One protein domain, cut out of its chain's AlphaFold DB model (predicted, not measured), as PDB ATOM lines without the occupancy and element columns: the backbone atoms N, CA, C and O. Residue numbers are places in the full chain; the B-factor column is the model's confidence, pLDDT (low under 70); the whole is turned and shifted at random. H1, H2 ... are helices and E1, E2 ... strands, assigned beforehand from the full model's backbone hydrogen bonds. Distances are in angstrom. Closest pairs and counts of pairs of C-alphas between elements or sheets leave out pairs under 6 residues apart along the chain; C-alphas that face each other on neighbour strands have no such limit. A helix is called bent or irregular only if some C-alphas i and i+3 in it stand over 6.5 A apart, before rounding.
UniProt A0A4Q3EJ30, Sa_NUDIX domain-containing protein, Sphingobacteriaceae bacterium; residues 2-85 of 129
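This is residues 2 to 85 of the 129 residues of the protein "Sa_NUDIX domain-containing protein" of Sphingobacteriaceae bacterium (UniProt A0A4Q3EJ30). A long, narrow ribbon of two antiparallel strands, E1 and E2, runs along the longest axis, and the loop at residues 47 to 61 carries it on at one end. At the other end H3 turns off from the ribbon straight after E2, while H2 comes near the ribbon and H1 lies apart from both strands, with residues 6 to 12 sticking out. The printed part has 84 residues with three named helices and two named strands, in the order H1, H2, E1, E2, H3, and the class is mixed, helices and strands. It is loose, with a radius of gyration of the C-alphas of 16.8 A, and only just elongated, spanning 45 by 29 by 22 A.

Look first at E1, residues 38 to 46, and E2, residues 62 to 69, a hairpin of antiparallel neighbours at 158 degrees between their directions. The C-alphas of Gln 46 and Val 62 face each other at 4.4 A, and those of Asp 38 and Ile 69 at 5.1 A. Within hydrogen-bond range you will find N 40 and O 67 at 2.9 A, and N 63 and O 45 at 2.8 A. Beyond the hairpin, residues 50 to 51 pair with residues 58 to 59, antiparallel. H2, residues 15 to 24, is near both strands through its residues 15 to 19, with 5 pairs of C-alphas within 10 A to each. H3, residues 72 to 83, follows E2 by a tight link of 2 residues and is apart from E1 and H2. H1, residues 2 to 7, is apart from E1, E2, H2 and H3. In H1, H2 and H3 every O i to N i+4 pair is within hydrogen-bond range.

Find C-alpha 38 at (9.144, 19.160, 43.810); from there E1 runs 24.6 A to C-alpha 46 at (32.688, 12.806, 40.287). E2 runs back 22.7 A from Val 62 to Ile 69. H3 covers 16.5 A from His 72 to Ala 83, where C-alpha 83 stands at (4.533, 20.750, 21.227). H2 measures 12.6 A from Gln 15 to Leu 24; it is neither bent nor irregular, but only just, with C-alphas 21 and 24 at 6.3 A. H1 begins at C-alpha 2, at (36.785, 18.142, 48.000), and measures 8.5 A.

The two C-alphas farthest apart are those of Asp 56 and Ser 73, at 48.0 A. The printed part has no cut. The links from H2 to E1, 13 residues, and from E1 to E2, 15 residues, are long; that from H1 to H2, 7 residues, is short. The mean pLDDT of the printed part is 90.2, H1 has a mean of 82, and no printed residue is under 70.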
ATOM      1  N   LEU A   2      37.899  19.116  47.948       77.38
ATOM      2  CA  LEU A   2      36.785  18.142  48.000       77.38
ATOM      3  C   LEU A   2      36.045  18.128  49.349       77.38
ATOM      4  O   LEU A   2      34.823  18.120  49.379       77.38
ATOM      5  N   LYS A   3      36.773  18.227  50.469       81.44
ATOM      6  CA  LYS A   3      36.159  18.344  51.806       81.44
ATOM      7  C   LYS A   3      35.216  19.548  51.940       81.44
ATOM      8  O   LYS A   3      34.191  19.419  52.587       81.44
ATOM      9  N   TRP A   4      35.557  20.680  51.321       83.88
ATOM     10  CA  TRP A   4      34.703  21.871  51.318       83.88
ATOM     11  C   TRP A   4      33.452  21.639  50.463       83.88
ATOM     12  O   TRP A   4      32.348  21.853  50.943       83.88
ATOM     13  N   PHE A   5      33.596  21.075  49.259       81.50
ATOM     14  CA  PHE A   5      32.440  20.741  48.417       81.50
ATOM     15  C   PHE A   5      31.444  19.825  49.149       81.50
ATOM     16  O   PHE A   5      30.252  20.113  49.195       81.50
ATOM     17  N   TYR A   6      31.941  18.763  49.791       81.81
ATOM     18  CA  TYR A   6      31.096  17.836  50.549       81.81
ATOM     19  C   TYR A   6      30.564  18.407  51.866       81.81
ATOM     20  O   TYR A   6      29.558  17.908  52.361       81.81
ATOM     21  N   SER A   7      31.206  19.435  52.429       84.56
ATOM     22  CA  SER A   7      30.691  20.115  53.626       84.56
ATOM     23  C   SER A   7      29.408  20.896  53.347       84.56
ATOM     24  O   SER A   7      28.619  21.097  54.262       84.56
ATOM     25  N   LYS A   8      29.189  21.309  52.087       80.88
ATOM     26  CA  LYS A   8      28.093  22.194  51.652       80.88
ATOM     27  C   LYS A   8      28.072  23.569  52.342       80.88
ATOM     28  O   LYS A   8      27.150  24.342  52.106       80.88
ATOM     29  N   GLU A   9      29.081  23.889  53.150       81.38
ATOM     30  CA  GLU A   9      29.225  25.179  53.819       81.38
ATOM     31  C   GLU A   9      29.552  26.276  52.791       81.38
ATOM     32  O   GLU A   9      30.410  26.093  51.922       81.38
ATOM     33  N   ASP A  10      28.845  27.407  52.885       81.12
ATOM     34  CA  ASP A  10      28.986  28.589  52.017       81.12
ATOM     35  C   ASP A  10      28.803  28.333  50.506       81.12
ATOM     36  O   ASP A  10      29.263  29.116  49.670       81.12
ATOM     37  N   ARG A  11      28.124  27.243  50.130       83.81
ATOM     38  CA  ARG A  11      27.750  26.957  48.740       83.81
ATOM     39  C   ARG A  11      26.271  27.266  48.530       83.81
ATOM     40  O   ARG A  11      25.452  26.934  49.385       83.81
ATOM     41  N   GLU A  12      25.923  27.826  47.374       78.00
ATOM     42  CA  GLU A  12      24.530  27.798  46.929       78.00
ATOM     43  C   GLU A  12      24.110  26.330  46.787       78.00
ATOM     44  O   GLU A  12      24.794  25.520  46.156       78.00
ATOM     45  N   ILE A  13      23.044  25.953  47.485       80.62
ATOM     46  CA  ILE A  13      22.555  24.571  47.521       80.62
ATOM     47  C   ILE A  13      21.085  24.477  47.145       80.62
ATOM     48  O   ILE A  13      20.549  23.370  47.153       80.62
ATOM     49  N   SER A  14      20.428  25.601  46.849       88.88
ATOM     50  CA  SER A  14      19.022  25.621  46.492       88.88
ATOM     51  C   SER A  14      18.846  25.382  44.998       88.88
ATOM     52  O   SER A  14      18.955  26.296  44.184       88.88
ATOM     53  N   GLN A  15      18.474  24.155  44.638       90.19
ATOM     54  CA  GLN A  15      18.079  23.822  43.262       90.19
ATOM     55  C   GLN A  15      16.855  24.638  42.840       90.19
ATOM     56  O   GLN A  15      16.675  24.938  41.665       90.19
ATOM     57  N   TRP A  16      16.024  25.034  43.807       91.62
ATOM     58  CA  TRP A  16      14.935  25.964  43.566       91.62
ATOM     59  C   TRP A  16      15.431  27.342  43.106       91.62
ATOM     60  O   TRP A  16      14.854  27.892  42.170       91.62
ATOM     61  N   SER A  17      16.496  27.888  43.711       92.38
ATOM     62  CA  SER A  17      17.071  29.169  43.269       92.38
ATOM     63  C   SER A  17      17.623  29.058  41.851       92.38
ATOM     64  O   SER A  17      17.258  29.863  41.000       92.38
ATOM     65  N   GLU A  18      18.396  28.004  41.563       91.94
ATOM     66  CA  GLU A  18      18.930  27.750  40.216       91.94
ATOM     67  C   GLU A  18      17.806  27.610  39.175       91.94
ATOM     68  O   GLU A  18      17.830  28.252  38.127       91.94
ATOM     69  N   PHE A  19      16.761  26.836  39.484       93.38
ATOM     70  CA  PHE A  19      15.596  26.686  38.612       93.38
ATOM     71  C   PHE A  19      14.883  28.025  38.361       93.38
ATOM     72  O   PHE A  19      14.478  28.326  37.234       93.38
ATOM     73  N   CYS A  20      14.736  28.853  39.400       92.88
ATOM     74  CA  CYS A  20      14.163  30.189  39.270       92.88
ATOM     75  C   CYS A  20      15.000  31.089  38.358       92.88
ATOM     76  O   CYS A  20      14.441  31.792  37.515       92.88
ATOM     77  N   GLU A  21      16.314  31.108  38.544       93.62
ATOM     78  CA  GLU A  21      17.236  31.965  37.798       93.62
ATOM     79  C   GLU A  21      17.297  31.581  36.319       93.62
ATOM     80  O   GLU A  21      17.197  32.454  35.457       93.62
ATOM     81  N   GLU A  22      17.367  30.284  36.024       92.19
ATOM     82  CA  GLU A  22      17.557  29.778  34.663       92.19
ATOM     83  C   GLU A  22      16.248  29.688  33.860       92.19
ATOM     84  O   GLU A  22      16.251  29.909  32.648       92.19
ATOM     85  N   LEU A  23      15.109  29.376  34.498       93.50
ATOM     86  CA  LEU A  23      13.858  29.082  33.775       93.50
ATOM     87  C   LEU A  23      12.726  30.080  34.040       93.50
ATOM     88  O   LEU A  23      12.048  30.502  33.096       93.50
ATOM     89  N   LEU A  24      12.507  30.485  35.297       93.12
ATOM     90  CA  LEU A  24      11.396  31.386  35.646       93.12
ATOM     91  C   LEU A  24      11.702  32.846  35.335       93.12
ATOM     92  O   LEU A  24      10.880  33.543  34.740       93.12
ATOM     93  N   THR A  25      12.880  33.312  35.740       93.69
ATOM     94  CA  THR A  25      13.303  34.710  35.606       93.69
ATOM     95  C   THR A  25      13.352  35.155  34.145       93.69
ATOM     96  O   THR A  25      12.827  36.233  33.850       93.69
ATOM     97  N   PRO A  26      13.866  34.347  33.194       93.44
ATOM     98  CA  PRO A  26      13.841  34.710  31.779       93.44
ATOM     99  C   PRO A  26      12.468  34.485  31.124       93.44
ATOM    100  O   PRO A  26      12.290  34.815  29.953       93.44
ATOM    101  N   GLY A  27      11.493  33.933  31.859       93.75
ATOM    102  CA  GLY A  27      10.139  33.676  31.368       93.75
ATOM    103  C   GLY A  27      10.056  32.525  30.367       93.75
ATOM    104  O   GLY A  27       9.237  32.581  29.451       93.75
ATOM    105  N   LEU A  28      10.912  31.505  30.506       93.94
ATOM    106  CA  LEU A  28      10.927  30.342  29.608       93.94
ATOM    107  C   LEU A  28       9.769  29.377  29.880       93.94
ATOM    108  O   LEU A  28       9.336  28.665  28.977       93.94
ATOM    109  N   ILE A  29       9.268  29.369  31.116       94.44
ATOM    110  CA  ILE A  29       8.128  28.565  31.559       94.44
ATOM    111  C   ILE A  29       7.147  29.427  32.367       94.44
ATOM    112  O   ILE A  29       7.477  30.531  32.810       94.44
ATOM    113  N   ASP A  30       5.923  28.934  32.564       93.19
ATOM    114  CA  ASP A  30       4.886  29.683  33.275       93.19
ATOM    115  C   ASP A  30       5.203  29.826  34.776       93.19
ATOM    116  O   ASP A  30       5.221  28.862  35.540       93.19
ATOM    117  N   LYS A  31       5.416  31.066  35.223       92.75
ATOM    118  CA  LYS A  31       5.769  31.379  36.617       92.75
ATOM    119  C   LYS A  31       4.700  31.031  37.652       92.75
ATOM    120  O   LYS A  31       5.020  30.912  38.832       92.75
ATOM    121  N   HIS A  32       3.433  30.970  37.253       92.44
ATOM    122  CA  HIS A  32       2.340  30.647  38.161       92.44
ATOM    123  C   HIS A  32       2.242  29.135  38.349       92.44
ATOM    124  O   HIS A  32       2.119  28.680  39.484       92.44
ATOM    125  N   GLU A  33       2.379  28.382  37.261       94.31
ATOM    126  CA  GLU A  33       2.378  26.920  37.249       94.31
ATOM    127  C   GLU A  33       3.610  26.336  37.957       94.31
ATOM    128  O   GLU A  33       3.514  25.391  38.740       94.31
ATOM    129  N   PHE A  34       4.775  26.950  37.752       95.56
ATOM    130  CA  PHE A  34       6.045  26.515  38.333       95.56
ATOM    131  C   PHE A  34       6.457  27.332  39.557       95.56
ATOM    132  O   PHE A  34       7.634  27.373  39.895       95.56
ATOM    133  N   ARG A  35       5.506  27.975  40.252       90.25
ATOM    134  CA  ARG A  35       5.784  28.756  41.473       90.25
ATOM    135  C   ARG A  35       6.423  27.920  42.584       90.25
ATOM    136  O   ARG A  35       7.134  28.467  43.420       90.25
ATOM    137  N   PHE A  36       6.114  26.632  42.613       90.50
ATOM    138  CA  PHE A  36       6.731  25.649  43.488       90.50
ATOM    139  C   PHE A  36       6.971  24.395  42.665       90.50
ATOM    140  O   PHE A  36       6.097  23.992  41.899       90.50
ATOM    141  N   ILE A  37       8.131  23.779  42.833       93.75
ATOM    142  CA  ILE A  37       8.446  22.492  42.221       93.75
ATOM    143  C   ILE A  37       8.861  21.518  43.308       93.75
ATOM    144  O   ILE A  37       9.504  21.907  44.284       93.75
ATOM    145  N   ASP A  38       8.527  20.257  43.091       94.62
ATOM    146  CA  ASP A  38       9.144  19.160  43.810       94.62
ATOM    147  C   ASP A  38      10.293  18.612  42.965       94.62
ATOM    148  O   ASP A  38      10.241  18.587  41.733       94.62
ATOM    149  N   TYR A  39      11.355  18.183  43.632       94.25
ATOM    150  CA  TYR A  39      12.498  17.553  42.993       94.25
ATOM    151  C   TYR A  39      13.137  16.546  43.942       94.25
ATOM    152  O   TYR A  39      13.074  16.685  45.165       94.25
ATOM    153  N   SER A  40      13.777  15.529  43.375       92.62
ATOM    154  CA  SER A  40      14.555  14.550  44.129       92.62
ATOM    155  C   SER A  40      16.009  14.579  43.709       92.62
ATOM    156  O   SER A  40      16.331  14.659  42.528       92.62
ATOM    157  N   TYR A  41      16.901  14.458  44.685       92.31
ATOM    158  CA  TYR A  41      18.299  14.167  44.408       92.31
ATOM    159  C   TYR A  41      18.419  12.778  43.771       92.31
ATOM    160  O   TYR A  41      17.981  11.791  44.364       92.31
ATOM    161  N   ALA A  42      19.022  12.714  42.587       90.31
ATOM    162  CA  ALA A  42      19.254  11.470  41.869       90.31
ATOM    163  C   ALA A  42      20.605  10.867  42.263       90.31
ATOM    164  O   ALA A  42      20.678   9.746  42.766       90.31
ATOM    165  N   THR A  43      21.697  11.608  42.050       90.31
ATOM    166  CA  THR A  43      23.055  11.119  42.323       90.31
ATOM    167  C   THR A  43      24.091  12.245  42.314       90.31
ATOM    168  O   THR A  43      23.804  13.375  41.925       90.31
ATOM    169  N   THR A  44      25.320  11.923  42.715       90.69
ATOM    170  CA  THR A  44      26.497  12.774  42.539       90.69
ATOM    171  C   THR A  44      27.497  12.029  41.677       90.69
ATOM    172  O   THR A  44      27.903  10.917  42.015       90.69
ATOM    173  N   VAL A  45      27.946  12.659  40.598       90.06
ATOM    174  CA  VAL A  45      28.980  12.118  39.718       90.06
ATOM    175  C   VAL A  45      30.262  12.912  39.900       90.06
ATOM    176  O   VAL A  45      30.285  14.119  39.682       90.06
ATOM    177  N   GLN A  46      31.348  12.228  40.256       90.81
ATOM    178  CA  GLN A  46      32.688  12.806  40.287       90.81
ATOM    179  C   GLN A  46      33.525  12.230  39.143       90.81
ATOM    180  O   GLN A  46      33.637  11.015  38.998       90.81
ATOM    181  N   THR A  47      34.157  13.093  38.350       88.50
ATOM    182  CA  THR A  47      35.094  12.649  37.310       88.50
ATOM    183  C   THR A  47      36.450  12.269  37.912       88.50
ATOM    184  O   THR A  47      36.837  12.827  38.943       88.50
ATOM    185  N   PRO A  48      37.246  11.408  37.252       87.00
ATOM    186  CA  PRO A  48      38.670  11.318  37.569       87.00
ATOM    187  C   PRO A  48      39.361  12.678  37.373       87.00
ATOM    188  O   PRO A  48      38.822  13.580  36.716       87.00
ATOM    189  N   ILE A  49      40.570  12.814  37.926       88.25
ATOM    190  CA  ILE A  49      41.443  13.954  37.630       88.25
ATOM    191  C   ILE A  49      41.737  13.931  36.132       88.25
ATOM    192  O   ILE A  49      42.273  12.953  35.612       88.25
ATOM    193  N   LYS A  50      41.401  15.016  35.444       86.56
ATOM    194  CA  LYS A  50      41.650  15.179  34.012       86.56
ATOM    195  C   LYS A  50      42.288  16.530  33.739       86.56
ATOM    196  O   LYS A  50      42.261  17.421  34.578       86.56
ATOM    197  N   LYS A  51      42.878  16.696  32.561       85.44
ATOM    198  CA  LYS A  51      43.404  17.992  32.136       85.44
ATOM    199  C   LYS A  51      42.252  18.873  31.655       85.44
ATOM    200  O   LYS A  51      41.446  18.427  30.837       85.44
ATOM    201  N   ALA A  52      42.178  20.105  32.145       83.62
ATOM    202  CA  ALA A  52      41.174  21.058  31.700       83.62
ATOM    203  C   ALA A  52      41.344  21.337  30.199       83.62
ATOM    204  O   ALA A  52      42.446  21.569  29.708       83.62
ATOM    205  N   LYS A  53      40.241  21.331  29.440       75.69
ATOM    206  CA  LYS A  53      40.296  21.456  27.968       75.69
ATOM    207  C   LYS A  53      40.936  22.763  27.480       75.69
ATOM    208  O   LYS A  53      41.454  22.806  26.371       75.69
ATOM    209  N   LYS A  54      40.845  23.832  28.274       79.25
ATOM    210  CA  LYS A  54      41.275  25.193  27.903       79.25
ATOM    211  C   LYS A  54      42.375  25.757  28.805       79.25
ATOM    212  O   LYS A  54      42.864  26.849  28.542       79.25
ATOM    213  N   LEU A  55      42.738  25.044  29.867       76.06
ATOM    214  CA  LEU A  55      43.719  25.482  30.855       76.06
ATOM    215  C   LEU A  55      44.745  24.364  31.018       76.06
ATOM    216  O   LEU A  55      44.375  23.198  31.108       76.06
ATOM    217  N   ASP A  56      46.031  24.702  31.073       83.50
ATOM    218  CA  ASP A  56      47.113  23.728  31.277       83.50
ATOM    219  C   ASP A  56      47.188  23.268  32.747       83.50
ATOM    220  O   ASP A  56      48.219  23.341  33.406       83.50
ATOM    221  N   MET A  57      46.047  22.861  33.302       88.31
ATOM    222  CA  MET A  57      45.862  22.518  34.707       88.31
ATOM    223  C   MET A  57      45.013  21.255  34.843       88.31
ATOM    224  O   MET A  57      44.250  20.888  33.948       88.31
ATOM    225  N   GLN A  58      45.159  20.585  35.981       89.69
ATOM    226  CA  GLN A  58      44.337  19.438  36.349       89.69
ATOM    227  C   GLN A  58      43.015  19.910  36.970       89.69
ATOM    228  O   GLN A  58      43.005  20.826  37.789       89.69
ATOM    229  N   GLU A  59      41.911  19.263  36.604       90.31
ATOM    230  CA  GLU A  59      40.570  19.515  37.126       90.31
ATOM    231  C   GLU A  59      39.889  18.216  37.578       90.31
ATOM    232  O   GLU A  59      40.126  17.133  37.034       90.31
ATOM    233  N   ILE A  60      39.009  18.350  38.569       89.56
ATOM    234  CA  ILE A  60      38.017  17.351  38.972       89.56
ATOM    235  C   ILE A  60      36.667  18.050  38.862       89.56
ATOM    236  O   ILE A  60      36.502  19.135  39.420       89.56
ATOM    237  N   LEU A  61      35.713  17.446  38.159       89.94
ATOM    238  CA  LEU A  61      34.346  17.952  38.093       89.94
ATOM    239  C   LEU A  61      33.450  17.084  38.968       89.94
ATOM    240  O   LEU A  61      33.544  15.855  38.924       89.94
ATOM    241  N   VAL A  62      32.588  17.733  39.743       90.50
ATOM    242  CA  VAL A  62      31.575  17.079  40.570       90.50
ATOM    243  C   VAL A  62      30.217  17.643  40.172       90.50
ATOM    244  O   VAL A  62      30.041  18.859  40.169       90.50
ATOM    245  N   PHE A  63      29.286  16.767  39.814       90.38
ATOM    246  CA  PHE A  63      27.933  17.113  39.389       90.38
ATOM    247  C   PHE A  63      26.938  16.515  40.378       90.38
ATOM    248  O   PHE A  63      26.952  15.302  40.573       90.38
ATOM    249  N   GLU A  64      26.081  17.334  40.979       90.69
ATOM    250  CA  GLU A  64      24.892  16.848  41.686       90.69
ATOM    251  C   GLU A  64      23.712  16.875  40.712       90.69
ATOM    252  O   GLU A  64      23.419  17.906  40.111       90.69
ATOM    253  N   ILE A  65      23.078  15.722  40.519       91.06
ATOM    254  CA  ILE A  65      21.990  15.528  39.562       91.06
ATOM    255  C   ILE A  65      20.676  15.457  40.333       91.06
ATOM    256  O   ILE A  65      20.573  14.731  41.328       91.06
ATOM    257  N   PHE A  66      19.677  16.194  39.855       92.00
ATOM    258  CA  PHE A  66      18.348  16.267  40.445       92.00
ATOM    259  C   PHE A  66      17.287  16.027  39.378       92.00
ATOM    260  O   PHE A  66      17.388  16.554  38.270       92.00
ATOM    261  N   ASP A  67      16.259  15.272  39.747       91.25
ATOM    262  CA  ASP A  67      15.095  15.017  38.911       91.25
ATOM    263  C   ASP A  67      13.951  15.933  39.330       91.25
ATOM    264  O   ASP A  67      13.592  16.001  40.509       91.25
ATOM    265  N   LEU A  68      13.351  16.619  38.356       92.69
ATOM    266  CA  LEU A  68      12.103  17.346  38.555       92.69
ATOM    267  C   LEU A  68      10.961  16.340  38.746       92.69
ATOM    268  O   LEU A  68      10.793  15.426  37.937       92.69
ATOM    269  N   ILE A  69      10.141  16.546  39.773       95.12
ATOM    270  CA  ILE A  69       8.923  15.775  40.027       95.12
ATOM    271  C   ILE A  69       7.737  16.697  39.721       95.12
ATOM    272  O   ILE A  69       7.234  17.381  40.614       95.12
ATOM    273  N   PRO A  70       7.302  16.787  38.451       94.75
ATOM    274  CA  PRO A  70       6.237  17.701  38.085       94.75
ATOM    275  C   PRO A  70       4.889  17.199  38.605       94.75
ATOM    276  O   PRO A  70       4.566  16.010  38.539       94.75
ATOM    277  N   THR A  71       4.040  18.128  39.037       97.06
ATOM    278  CA  THR A  71       2.613  17.842  39.202       97.06
ATOM    279  C   THR A  71       1.961  17.562  37.842       97.06
ATOM    280  O   THR A  71       2.512  17.864  36.783       97.06
ATOM    281  N   HIS A  72       0.735  17.033  37.839       96.62
ATOM    282  CA  HIS A  72       0.011  16.787  36.587       96.62
ATOM    283  C   HIS A  72      -0.207  18.065  35.752       96.62
ATOM    284  O   HIS A  72      -0.200  18.012  34.523       96.62
ATOM    285  N   SER A  73      -0.394  19.212  36.409       96.56
ATOM    286  CA  SER A  73      -0.585  20.499  35.728       96.56
ATOM    287  C   SER A  73       0.733  21.009  35.127       96.56
ATOM    288  O   SER A  73       0.778  21.366  33.948       96.56
ATOM    289  N   GLN A  74       1.836  20.882  35.868       97.00
ATOM    290  CA  GLN A  74       3.182  21.205  35.389       97.00
ATOM    291  C   GLN A  74       3.594  20.327  34.211       97.00
ATOM    292  O   GLN A  74       4.085  20.838  33.208       97.00
ATOM    293  N   LEU A  75       3.340  19.018  34.291       96.56
ATOM    294  CA  LEU A  75       3.623  18.090  33.202       96.56
ATOM    295  C   LEU A  75       2.884  18.499  31.925       96.56
ATOM    296  O   LEU A  75       3.495  18.588  30.865       96.56
ATOM    297  N   ARG A  76       1.597  18.845  32.035       96.88
ATOM    298  CA  ARG A  76       0.814  19.344  30.897       96.88
ATOM    299  C   ARG A  76       1.402  20.633  30.316       96.88
ATOM    300  O   ARG A  76       1.411  20.802  29.101       96.88
ATOM    301  N   SER A  77       1.891  21.538  31.163       96.06
ATOM    302  CA  SER A  77       2.568  22.759  30.713       96.06
ATOM    303  C   SER A  77       3.856  22.439  29.940       96.06
ATOM    304  O   SER A  77       4.073  22.990  28.860       96.06
ATOM    305  N   LEU A  78       4.662  21.480  30.416       95.38
ATOM    306  CA  LEU A  78       5.855  21.002  29.704       95.38
ATOM    307  C   LEU A  78       5.504  20.328  28.372       95.38
ATOM    308  O   LEU A  78       6.182  20.566  27.380       95.38
ATOM    309  N   GLU A  79       4.437  19.530  28.317       96.06
ATOM    310  CA  GLU A  79       3.958  18.903  27.078       96.06
ATOM    311  C   GLU A  79       3.511  19.948  26.046       96.06
ATOM    312  O   GLU A  79       3.837  19.839  24.863       96.06
ATOM    313  N   GLN A  80       2.801  20.991  26.487       95.56
ATOM    314  CA  GLN A  80       2.415  22.113  25.629       95.56
ATOM    315  C   GLN A  80       3.636  22.878  25.114       95.56
ATOM    316  O   GLN A  80       3.671  23.254  23.944       95.56
ATOM    317  N   LEU A  81       4.643  23.085  25.965       94.81
ATOM    318  CA  LEU A  81       5.907  23.709  25.584       94.81
ATOM    319  C   LEU A  81       6.690  22.834  24.594       94.81
ATOM    320  O   LEU A  81       7.233  23.339  23.616       94.81
ATOM    321  N   HIS A  82       6.698  21.516  24.796       95.31
ATOM    322  CA  HIS A  82       7.308  20.553  23.880       95.31
ATOM    323  C   HIS A  82       6.625  20.552  22.509       95.31
ATOM    324  O   HIS A  82       7.300  20.527  21.481       95.31
ATOM    325  N   ALA A  83       5.295  20.670  22.472       96.06
ATOM    326  CA  ALA A  83       4.533  20.750  21.227       96.06
ATOM    327  C   ALA A  83       4.857  21.997  20.382       96.06
ATOM    328  O   ALA A  83       4.650  21.980  19.169       96.06
ATOM    329  N   GLN A  84       5.390  23.064  20.989       94.50
ATOM    330  CA  GLN A  84       5.871  24.250  20.265       94.50
ATOM    331  C   GLN A  84       7.216  24.006  19.558       94.50
ATOM    332  O   GLN A  84       7.606  24.782  18.686       94.50
ATOM    333  N   GLY A  85       7.913  22.918  19.899       93.62
ATOM    334  CA  GLY A  85       9.202  22.550  19.332       93.62
ATOM    335  C   GLY A  85      10.360  23.404  19.849       93.62
ATOM    336  O   GLY A  85      10.314  24.006  20.921       93.62
TER     337      GLY A  85